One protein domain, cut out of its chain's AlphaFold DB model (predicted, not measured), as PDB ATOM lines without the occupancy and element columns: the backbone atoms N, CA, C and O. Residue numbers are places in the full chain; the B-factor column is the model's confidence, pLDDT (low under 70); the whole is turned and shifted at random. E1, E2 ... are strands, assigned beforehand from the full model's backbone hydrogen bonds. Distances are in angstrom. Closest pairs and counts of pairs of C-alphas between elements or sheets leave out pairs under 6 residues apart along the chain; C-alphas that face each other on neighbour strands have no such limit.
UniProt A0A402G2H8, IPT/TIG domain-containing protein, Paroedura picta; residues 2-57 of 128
ATOM      1  N   CYS A   2     -28.145 -37.844  11.208       93.62
ATOM      2  CA  CYS A   2     -29.367 -37.045  11.103       93.62
ATOM      3  C   CYS A   2     -30.606 -37.875  11.461       93.62
ATOM      4  O   CYS A   2     -30.618 -39.084  11.246       93.62
ATOM      5  N   GLN A   3     -31.632 -37.216  11.990       95.88
ATOM      6  CA  GLN A   3     -32.950 -37.765  12.284       95.88
ATOM      7  C   GLN A   3     -34.001 -36.967  11.509       95.88
ATOM      8  O   GLN A   3     -34.076 -35.746  11.641       95.88
ATOM      9  N   VAL A   4     -34.817 -37.650  10.711       95.06
ATOM     10  CA  VAL A   4     -35.930 -37.028   9.981       95.06
ATOM     11  C   VAL A   4     -37.108 -36.860  10.939       95.06
ATOM     12  O   VAL A   4     -37.497 -37.819  11.605       95.06
ATOM     13  N   LEU A   5     -37.647 -35.643  11.043       96.19
ATOM     14  CA  LEU A   5     -38.808 -35.344  11.888       96.19
ATOM     15  C   LEU A   5     -40.104 -35.346  11.071       96.19
ATOM     16  O   LEU A   5     -41.138 -35.788  11.565       96.19
ATOM     17  N   ASN A   6     -40.048 -34.853   9.832       96.19
ATOM     18  CA  ASN A   6     -41.133 -34.879   8.851       96.19
ATOM     19  C   ASN A   6     -40.561 -34.656   7.431       96.19
ATOM     20  O   ASN A   6     -39.347 -34.563   7.262       96.19
ATOM     21  N   ASP A   7     -41.437 -34.521   6.431       94.19
ATOM     22  CA  ASP A   7     -41.067 -34.378   5.012       94.19
ATOM     23  C   ASP A   7     -40.229 -33.123   4.684       94.19
ATOM     24  O   ASP A   7     -39.618 -33.058   3.619       94.19
ATOM     25  N   SER A   8     -40.190 -32.117   5.567       94.31
ATOM     26  CA  SER A   8     -39.473 -30.847   5.348       94.31
ATOM     27  C   SER A   8     -38.433 -30.506   6.418       94.31
ATOM     28  O   SER A   8     -37.674 -29.549   6.249       94.31
ATOM     29  N   VAL A   9     -38.369 -31.268   7.511       95.19
ATOM     30  CA  VAL A   9     -37.530 -30.978   8.676       95.19
ATOM     31  C   VAL A   9     -36.748 -32.218   9.088       95.19
ATOM     32  O   VAL A   9     -37.302 -33.278   9.387       95.19
ATOM     33  N   MET A  10     -35.435 -32.039   9.210       95.12
ATOM     34  CA  MET A  10     -34.519 -33.005   9.803       95.12
ATOM     35  C   MET A  10     -33.621 -32.323  10.834       95.12
ATOM     36  O   MET A  10     -33.292 -31.143  10.713       95.12
ATOM     37  N   LEU A  11     -33.200 -33.086  11.835       94.75
ATOM     38  CA  LEU A  11     -32.245 -32.672  12.850       94.75
ATOM     39  C   LEU A  11     -30.930 -33.416  12.633       94.75
ATOM     40  O   LEU A  11     -30.891 -34.642  12.697       94.75
ATOM     41  N   CYS A  12     -29.842 -32.685  12.410       92.81
ATOM     42  CA  CYS A  12     -28.523 -33.262  12.173       92.81
ATOM     43  C   CYS A  12     -27.542 -32.887  13.277       92.81
ATOM     44  O   CYS A  12     -27.450 -31.727  13.674       92.81
ATOM     45  N   LYS A  13     -26.750 -33.865  13.725       91.50
ATOM     46  CA  LYS A  13     -25.522 -33.582  14.472       91.50
ATOM     47  C   LYS A  13     -24.467 -33.087  13.489       91.50
ATOM     48  O   LYS A  13     -24.144 -33.820  12.550       91.50
ATOM     49  N   ALA A  14     -23.958 -31.876  13.718       89.50
ATOM     50  CA  ALA A  14     -22.863 -31.316  12.937       89.50
ATOM     51  C   ALA A  14     -21.643 -32.255  12.995       89.50
ATOM     52  O   ALA A  14     -21.352 -32.800  14.067       89.50
ATOM     53  N   PRO A  15     -20.963 -32.505  11.865       88.31
ATOM     54  CA  PRO A  15     -19.763 -33.321  11.869       88.31
ATOM     55  C   PRO A  15     -18.636 -32.565  12.577       88.31
ATOM     56  O   PRO A  15     -18.439 -31.373  12.356       88.31
ATOM     57  N   GLY A  16     -17.901 -33.266  13.440       84.31
ATOM     58  CA  GLY A  16     -16.656 -32.737  13.978       84.31
ATOM     59  C   GLY A  16     -15.627 -32.651  12.857       84.31
ATOM     60  O   GLY A  16     -15.483 -33.597  12.081       84.31
ATOM     61  N   ILE A  17     -14.923 -31.528  12.779       81.31
ATOM     62  CA  ILE A  17     -13.743 -31.400  11.933       81.31
ATOM     63  C   ILE A  17     -12.519 -31.504  12.828       81.31
ATOM     64  O   ILE A  17     -12.477 -30.903  13.897       81.31
ATOM     65  N   VAL A  18     -11.534 -32.287  12.405       69.69
ATOM     66  CA  VAL A  18     -10.184 -32.165  12.945       69.69
ATOM     67  C   VAL A  18      -9.552 -31.085  12.078       69.69
ATOM     68  O   VAL A  18      -9.348 -31.344  10.887       69.69
ATOM     69  N   PRO A  19      -9.328 -29.861  12.593       64.69
ATOM     70  CA  PRO A  19      -8.514 -28.904  11.863       64.69
ATOM     71  C   PRO A  19      -7.188 -29.606  11.547       64.69
ATOM     72  O   PRO A  19      -6.754 -30.458  12.323       64.69
ATOM     73  N   GLY A  20      -6.543 -29.305  10.421       62.09
ATOM     74  CA  GLY A  20      -5.166 -29.768  10.213       62.09
ATOM     75  C   GLY A  20      -4.225 -29.233  11.309       62.09
ATOM     76  O   GLY A  20      -4.650 -28.809  12.378       62.09
ATOM     77  N   ASP A  21      -2.927 -29.133  11.038       57.94
ATOM     78  CA  ASP A  21      -1.969 -28.582  12.019       57.94
ATOM     79  C   ASP A  21      -2.289 -27.141  12.506       57.94
ATOM     80  O   ASP A  21      -1.674 -26.654  13.455       57.94
ATOM     81  N   GLN A  22      -3.249 -26.436  11.890       63.72
ATOM     82  CA  GLN A  22      -3.709 -25.109  12.304       63.72
ATOM     83  C   GLN A  22      -5.056 -25.136  13.030       63.72
ATOM     84  O   GLN A  22      -6.060 -25.610  12.504       63.72
ATOM     85  N   ALA A  23      -5.088 -24.507  14.208       72.62
ATOM     86  CA  ALA A  23      -6.321 -24.190  14.917       72.62
ATOM     87  C   ALA A  23      -7.227 -23.267  14.082       72.62
ATOM     88  O   ALA A  23      -6.748 -22.385  13.364       72.62
ATOM     89  N   LEU A  24      -8.544 -23.444  14.218       82.81
ATOM     90  CA  LEU A  24      -9.525 -22.576  13.568       82.81
ATOM     91  C   LEU A  24      -9.347 -21.111  14.020       82.81
ATOM     92  O   LEU A  24      -9.054 -20.855  15.193       82.81
ATOM     93  N   PRO A  25      -9.543 -20.127  13.126       85.94
ATOM     94  CA  PRO A  25      -9.502 -18.716  13.491       85.94
ATOM     95  C   PRO A  25     -10.716 -18.331  14.350       85.94
ATOM     96  O   PRO A  25     -11.810 -18.862  14.175       85.94
ATOM     97  N   LEU A  26     -10.555 -17.338  15.235       82.50
ATOM     98  CA  LEU A  26     -11.644 -16.834  16.094       82.50
ATOM     99  C   LEU A  26     -12.850 -16.304  15.300       82.50
ATOM    100  O   LEU A  26     -13.985 -16.425  15.749       82.50
ATOM    101  N   GLY A  27     -12.602 -15.739  14.113       82.38
ATOM    102  CA  GLY A  27     -13.648 -15.270  13.197       82.38
ATOM    103  C   GLY A  27     -14.417 -16.388  12.489       82.38
ATOM    104  O   GLY A  27     -15.343 -16.098  11.738       82.38
ATOM    105  N   GLY A  28     -14.044 -17.644  12.734       86.12
ATOM    106  CA  GLY A  28     -14.592 -18.817  12.077       86.12
ATOM    107  C   GLY A  28     -14.012 -19.056  10.682       86.12
ATOM    108  O   GLY A  28     -13.433 -18.167  10.056       86.12
ATOM    109  N   ALA A  29     -14.141 -20.290  10.204       86.38
ATOM    110  CA  ALA A  29     -13.719 -20.702   8.871       86.38
ATOM    111  C   ALA A  29     -14.843 -21.457   8.162       86.38
ATOM    112  O   ALA A  29     -15.543 -22.274   8.763       86.38
ATOM    113  N   ASN A  30     -15.007 -21.184   6.872       86.38
ATOM    114  CA  ASN A  30     -15.941 -21.929   6.039       86.38
ATOM    115  C   ASN A  30     -15.277 -23.231   5.573       86.38
ATOM    116  O   ASN A  30     -14.088 -23.207   5.249       86.38
ATOM    117  N   PRO A  31     -16.010 -24.354   5.540       85.88
ATOM    118  CA  PRO A  31     -15.497 -25.587   4.963       85.88
ATOM    119  C   PRO A  31     -15.375 -25.466   3.439       85.88
ATOM    120  O   PRO A  31     -16.149 -24.741   2.810       85.88
ATOM    121  N   ASP A  32     -14.452 -26.230   2.854       84.38
ATOM    122  CA  ASP A  32     -14.298 -26.318   1.395       84.38
ATOM    123  C   ASP A  32     -15.567 -26.875   0.733       84.38
ATOM    124  O   ASP A  32     -16.016 -26.384  -0.303       84.38
ATOM    125  N   GLU A  33     -16.187 -27.871   1.374       87.31
ATOM    126  CA  GLU A  33     -17.440 -28.482   0.943       87.31
ATOM    127  C   GLU A  33     -18.394 -28.670   2.130       87.31
ATOM    128  O   GLU A  33     -18.008 -29.095   3.220       87.31
ATOM    129  N   PHE A  34     -19.675 -28.376   1.907       89.31
ATOM    130  CA  PHE A  34     -20.748 -28.618   2.867       89.31
ATOM    131  C   PHE A  34     -21.992 -29.110   2.139       89.31
ATOM    132  O   PHE A  34     -22.395 -28.520   1.140       89.31
ATOM    133  N   GLY A  35     -22.644 -30.146   2.656       91.50
ATOM    134  CA  GLY A  35     -23.886 -30.656   2.091       91.50
ATOM    135  C   GLY A  35     -24.377 -31.913   2.792       91.50
ATOM    136  O   GLY A  35     -23.966 -32.227   3.910       91.50
ATOM    137  N   PHE A  36     -25.285 -32.621   2.130       92.06
ATOM    138  CA  PHE A  36     -25.952 -33.804   2.653       92.06
ATOM    139  C   PHE A  36     -25.785 -34.978   1.696       92.06
ATOM    140  O   PHE A  36     -25.924 -34.843   0.480       92.06
ATOM    141  N   LEU A  37     -25.533 -36.158   2.258       91.94
ATOM    142  CA  LEU A  37     -25.554 -37.408   1.514       91.94
ATOM    143  C   LEU A  37     -26.967 -37.999   1.587       91.94
ATOM    144  O   LEU A  37     -27.302 -38.684   2.550       91.94
ATOM    145  N   LEU A  38     -27.793 -37.685   0.590       92.12
ATOM    146  CA  LEU A  38     -29.137 -38.244   0.416       92.12
ATOM    147  C   LEU A  38     -29.122 -39.175  -0.797       92.12
ATOM    148  O   LEU A  38     -29.346 -38.731  -1.924       92.12
ATOM    149  N   ASP A  39     -28.776 -40.441  -0.564       90.88
ATOM    150  CA  ASP A  39     -28.645 -41.471  -1.599       90.88
ATOM    151  C   ASP A  39     -27.819 -40.974  -2.817       90.88
ATOM    152  O   ASP A  39     -26.694 -40.470  -2.677       90.88
ATOM    153  N   ASP A  40     -28.387 -41.064  -4.024       91.94
ATOM    154  CA  ASP A  40     -27.761 -40.645  -5.286       91.94
ATOM    155  C   ASP A  40     -28.131 -39.218  -5.733       91.94
ATOM    156  O   ASP A  40     -27.876 -38.817  -6.873       91.94
ATOM    157  N   VAL A  41     -28.681 -38.393  -4.836       93.62
ATOM    158  CA  VAL A  41     -29.012 -36.995  -5.151       93.62
ATOM    159  C   VAL A  41     -27.748 -36.125  -5.094       93.62
ATOM    160  O   VAL A  41     -27.412 -35.524  -4.076       93.62
ATOM    161  N   ALA A  42     -27.031 -36.023  -6.214       90.94
ATOM    162  CA  ALA A  42     -25.767 -35.278  -6.297       90.94
ATOM    163  C   ALA A  42     -25.902 -33.771  -5.997       90.94
ATOM    164  O   ALA A  42     -24.984 -33.167  -5.449       90.94
ATOM    165  N   ALA A  43     -27.053 -33.167  -6.308       89.12
ATOM    166  CA  ALA A  43     -27.274 -31.725  -6.166       89.12
ATOM    167  C   ALA A  43     -27.188 -31.216  -4.715       89.12
ATOM    168  O   ALA A  43     -26.917 -30.038  -4.500       89.12
ATOM    169  N   VAL A  44     -27.418 -32.088  -3.726       88.94
ATOM    170  CA  VAL A  44     -27.372 -31.722  -2.301       88.94
ATOM    171  C   VAL A  44     -26.044 -32.072  -1.629       88.94
ATOM    172  O   VAL A  44     -25.849 -31.699  -0.475       88.94
ATOM    173  N   ARG A  45     -25.121 -32.741  -2.336       89.38
ATOM    174  CA  ARG A  45     -23.811 -33.133  -1.785       89.38
ATOM    175  C   ARG A  45     -22.909 -31.927  -1.521       89.38
ATOM    176  O   ARG A  45     -22.184 -31.935  -0.533       89.38
ATOM    177  N   THR A  46     -23.019 -30.883  -2.345       88.88
ATOM    178  CA  THR A  46     -22.237 -29.646  -2.212       88.88
ATOM    179  C   THR A  46     -23.138 -28.424  -2.381       88.88
ATOM    180  O   THR A  46     -23.657 -28.140  -3.460       88.88
ATOM    181  N   LEU A  47     -23.331 -27.678  -1.298       87.62
ATOM    182  CA  LEU A  47     -24.169 -26.489  -1.229       87.62
ATOM    183  C   LEU A  47     -23.303 -25.232  -1.381       87.62
ATOM    184  O   LEU A  47     -22.825 -24.661  -0.404       87.62
ATOM    185  N   ASN A  48     -23.176 -24.740  -2.616       74.56
ATOM    186  CA  ASN A  48     -22.334 -23.586  -2.983       74.56
ATOM    187  C   ASN A  48     -22.669 -22.249  -2.284       74.56
ATOM    188  O   ASN A  48     -21.954 -21.268  -2.461       74.56
ATOM    189  N   ARG A  49     -23.784 -22.156  -1.552       66.25
ATOM    190  CA  ARG A  49     -24.233 -20.926  -0.873       66.25
ATOM    191  C   ARG A  49     -24.563 -21.149   0.601       66.25
ATOM    192  O   ARG A  49     -25.379 -20.419   1.159       66.25
ATOM    193  N   SER A  50     -23.989 -22.175   1.228       71.00
ATOM    194  CA  SER A  50     -24.177 -22.351   2.667       71.00
ATOM    195  C   SER A  50     -23.392 -21.275   3.425       71.00
ATOM    196  O   SER A  50     -22.203 -21.090   3.187       71.00
ATOM    197  N   ALA A  51     -24.052 -20.562   4.338       76.62
ATOM    198  CA  ALA A  51     -23.397 -19.670   5.299       76.62
ATOM    199  C   ALA A  51     -22.882 -20.456   6.524       76.62
ATOM    200  O   ALA A  51     -22.917 -19.958   7.646       76.62
ATOM    201  N   PHE A  52     -22.510 -21.726   6.327       86.31
ATOM    202  CA  PHE A  52     -22.066 -22.592   7.408       86.31
ATOM    203  C   PHE A  52     -20.600 -22.297   7.728       86.31
ATOM    204  O   PHE A  52     -19.733 -22.425   6.868       86.31
ATOM    205  N   THR A  53     -20.329 -21.938   8.979       87.19
ATOM    206  CA  THR A  53     -19.000 -21.542   9.451       87.19
ATOM    207  C   THR A  53     -18.659 -22.339  10.704       87.19
ATOM    208  O   THR A  53     -19.462 -22.414  11.636       87.19
ATOM    209  N   TYR A  54     -17.467 -22.930  10.732       87.50
ATOM    210  CA  TYR A  54     -16.918 -23.577  11.919       87.50
ATOM    211  C   TYR A  54     -16.214 -22.561  12.805       87.50
ATOM    212  O   TYR A  54     -15.453 -21.729  12.314       87.50
ATOM    213  N   TYR A  55     -16.427 -22.680  14.110       88.19
ATOM    214  CA  TYR A  55     -15.753 -21.880  15.125       88.19
ATOM    215  C   TYR A  55     -14.851 -22.765  15.987       88.19
ATOM    216  O   TYR A  55     -15.096 -23.970  16.070       88.19
ATOM    217  N   PRO A  56     -13.818 -22.189  16.619       88.56
ATOM    218  CA  PRO A  56     -12.953 -22.933  17.524       88.56
ATOM    219  C   PRO A  56     -13.726 -23.495  18.716       88.56
ATOM    220  O   PRO A  56     -14.627 -22.834  19.240       88.56
ATOM    221  N   ASP A  57     -13.311 -24.668  19.187       87.94
ATOM    222  CA  ASP A  57     -13.882 -25.267  20.389       87.94
ATOM    223  C   ASP A  57     -13.614 -24.401  21.640       87.94
ATOM    224  O   ASP A  57     -12.571 -23.725  21.736       87.94
TER     225      ASP A  57
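What this domain is: This is residues 2 to 57 of the 128 residues of the protein "IPT/TIG domain-containing protein" of Paroedura picta (UniProt A0A402G2H8). This domain has little regular structure: a small two-stranded hairpin, E1 and E2, sits near one end of a long winding loop. From the hairpin the loop runs out to the far end near Asp 21, folds back to residues 38 to 41, and turns again toward Asp 57. The printed part has 56 residues, with two named strands, E1 then E2, antiparallel neighbours, and no named helix; the class is all strand, with 9 of the 56 residues in named elements. It is loose, with a radius of gyration of the C-alphas of 13.4 A, and elongated, spanning 38 by 22 by 18 A.

Where its parts are: E1, residues 2 to 6, begins at C-alpha 2 (-29.367, -37.045, 11.103) and is 12.2 A long. E2, residues 9 to 12, is 9.9 A long and ends at C-alpha 12 (-28.523, -33.262, 12.173).

How they stand to each other: E1 and E2 form a hairpin with a tight link, antiparallel at 165 degrees between their directions. C-alphas 2 and 12 face each other at 4.0 A. N 3 and O 11, and N 11 and O 3, are within hydrogen-bond range, each at 2.8 A.

The domain as a whole: The C-alphas farthest apart, Asp 7 and Asp 21, are 40.1 A apart. The printed part has no cut. Residues 13 to 57 hold no named element. Residues 18 to 22 and residue 49 have pLDDT under 70.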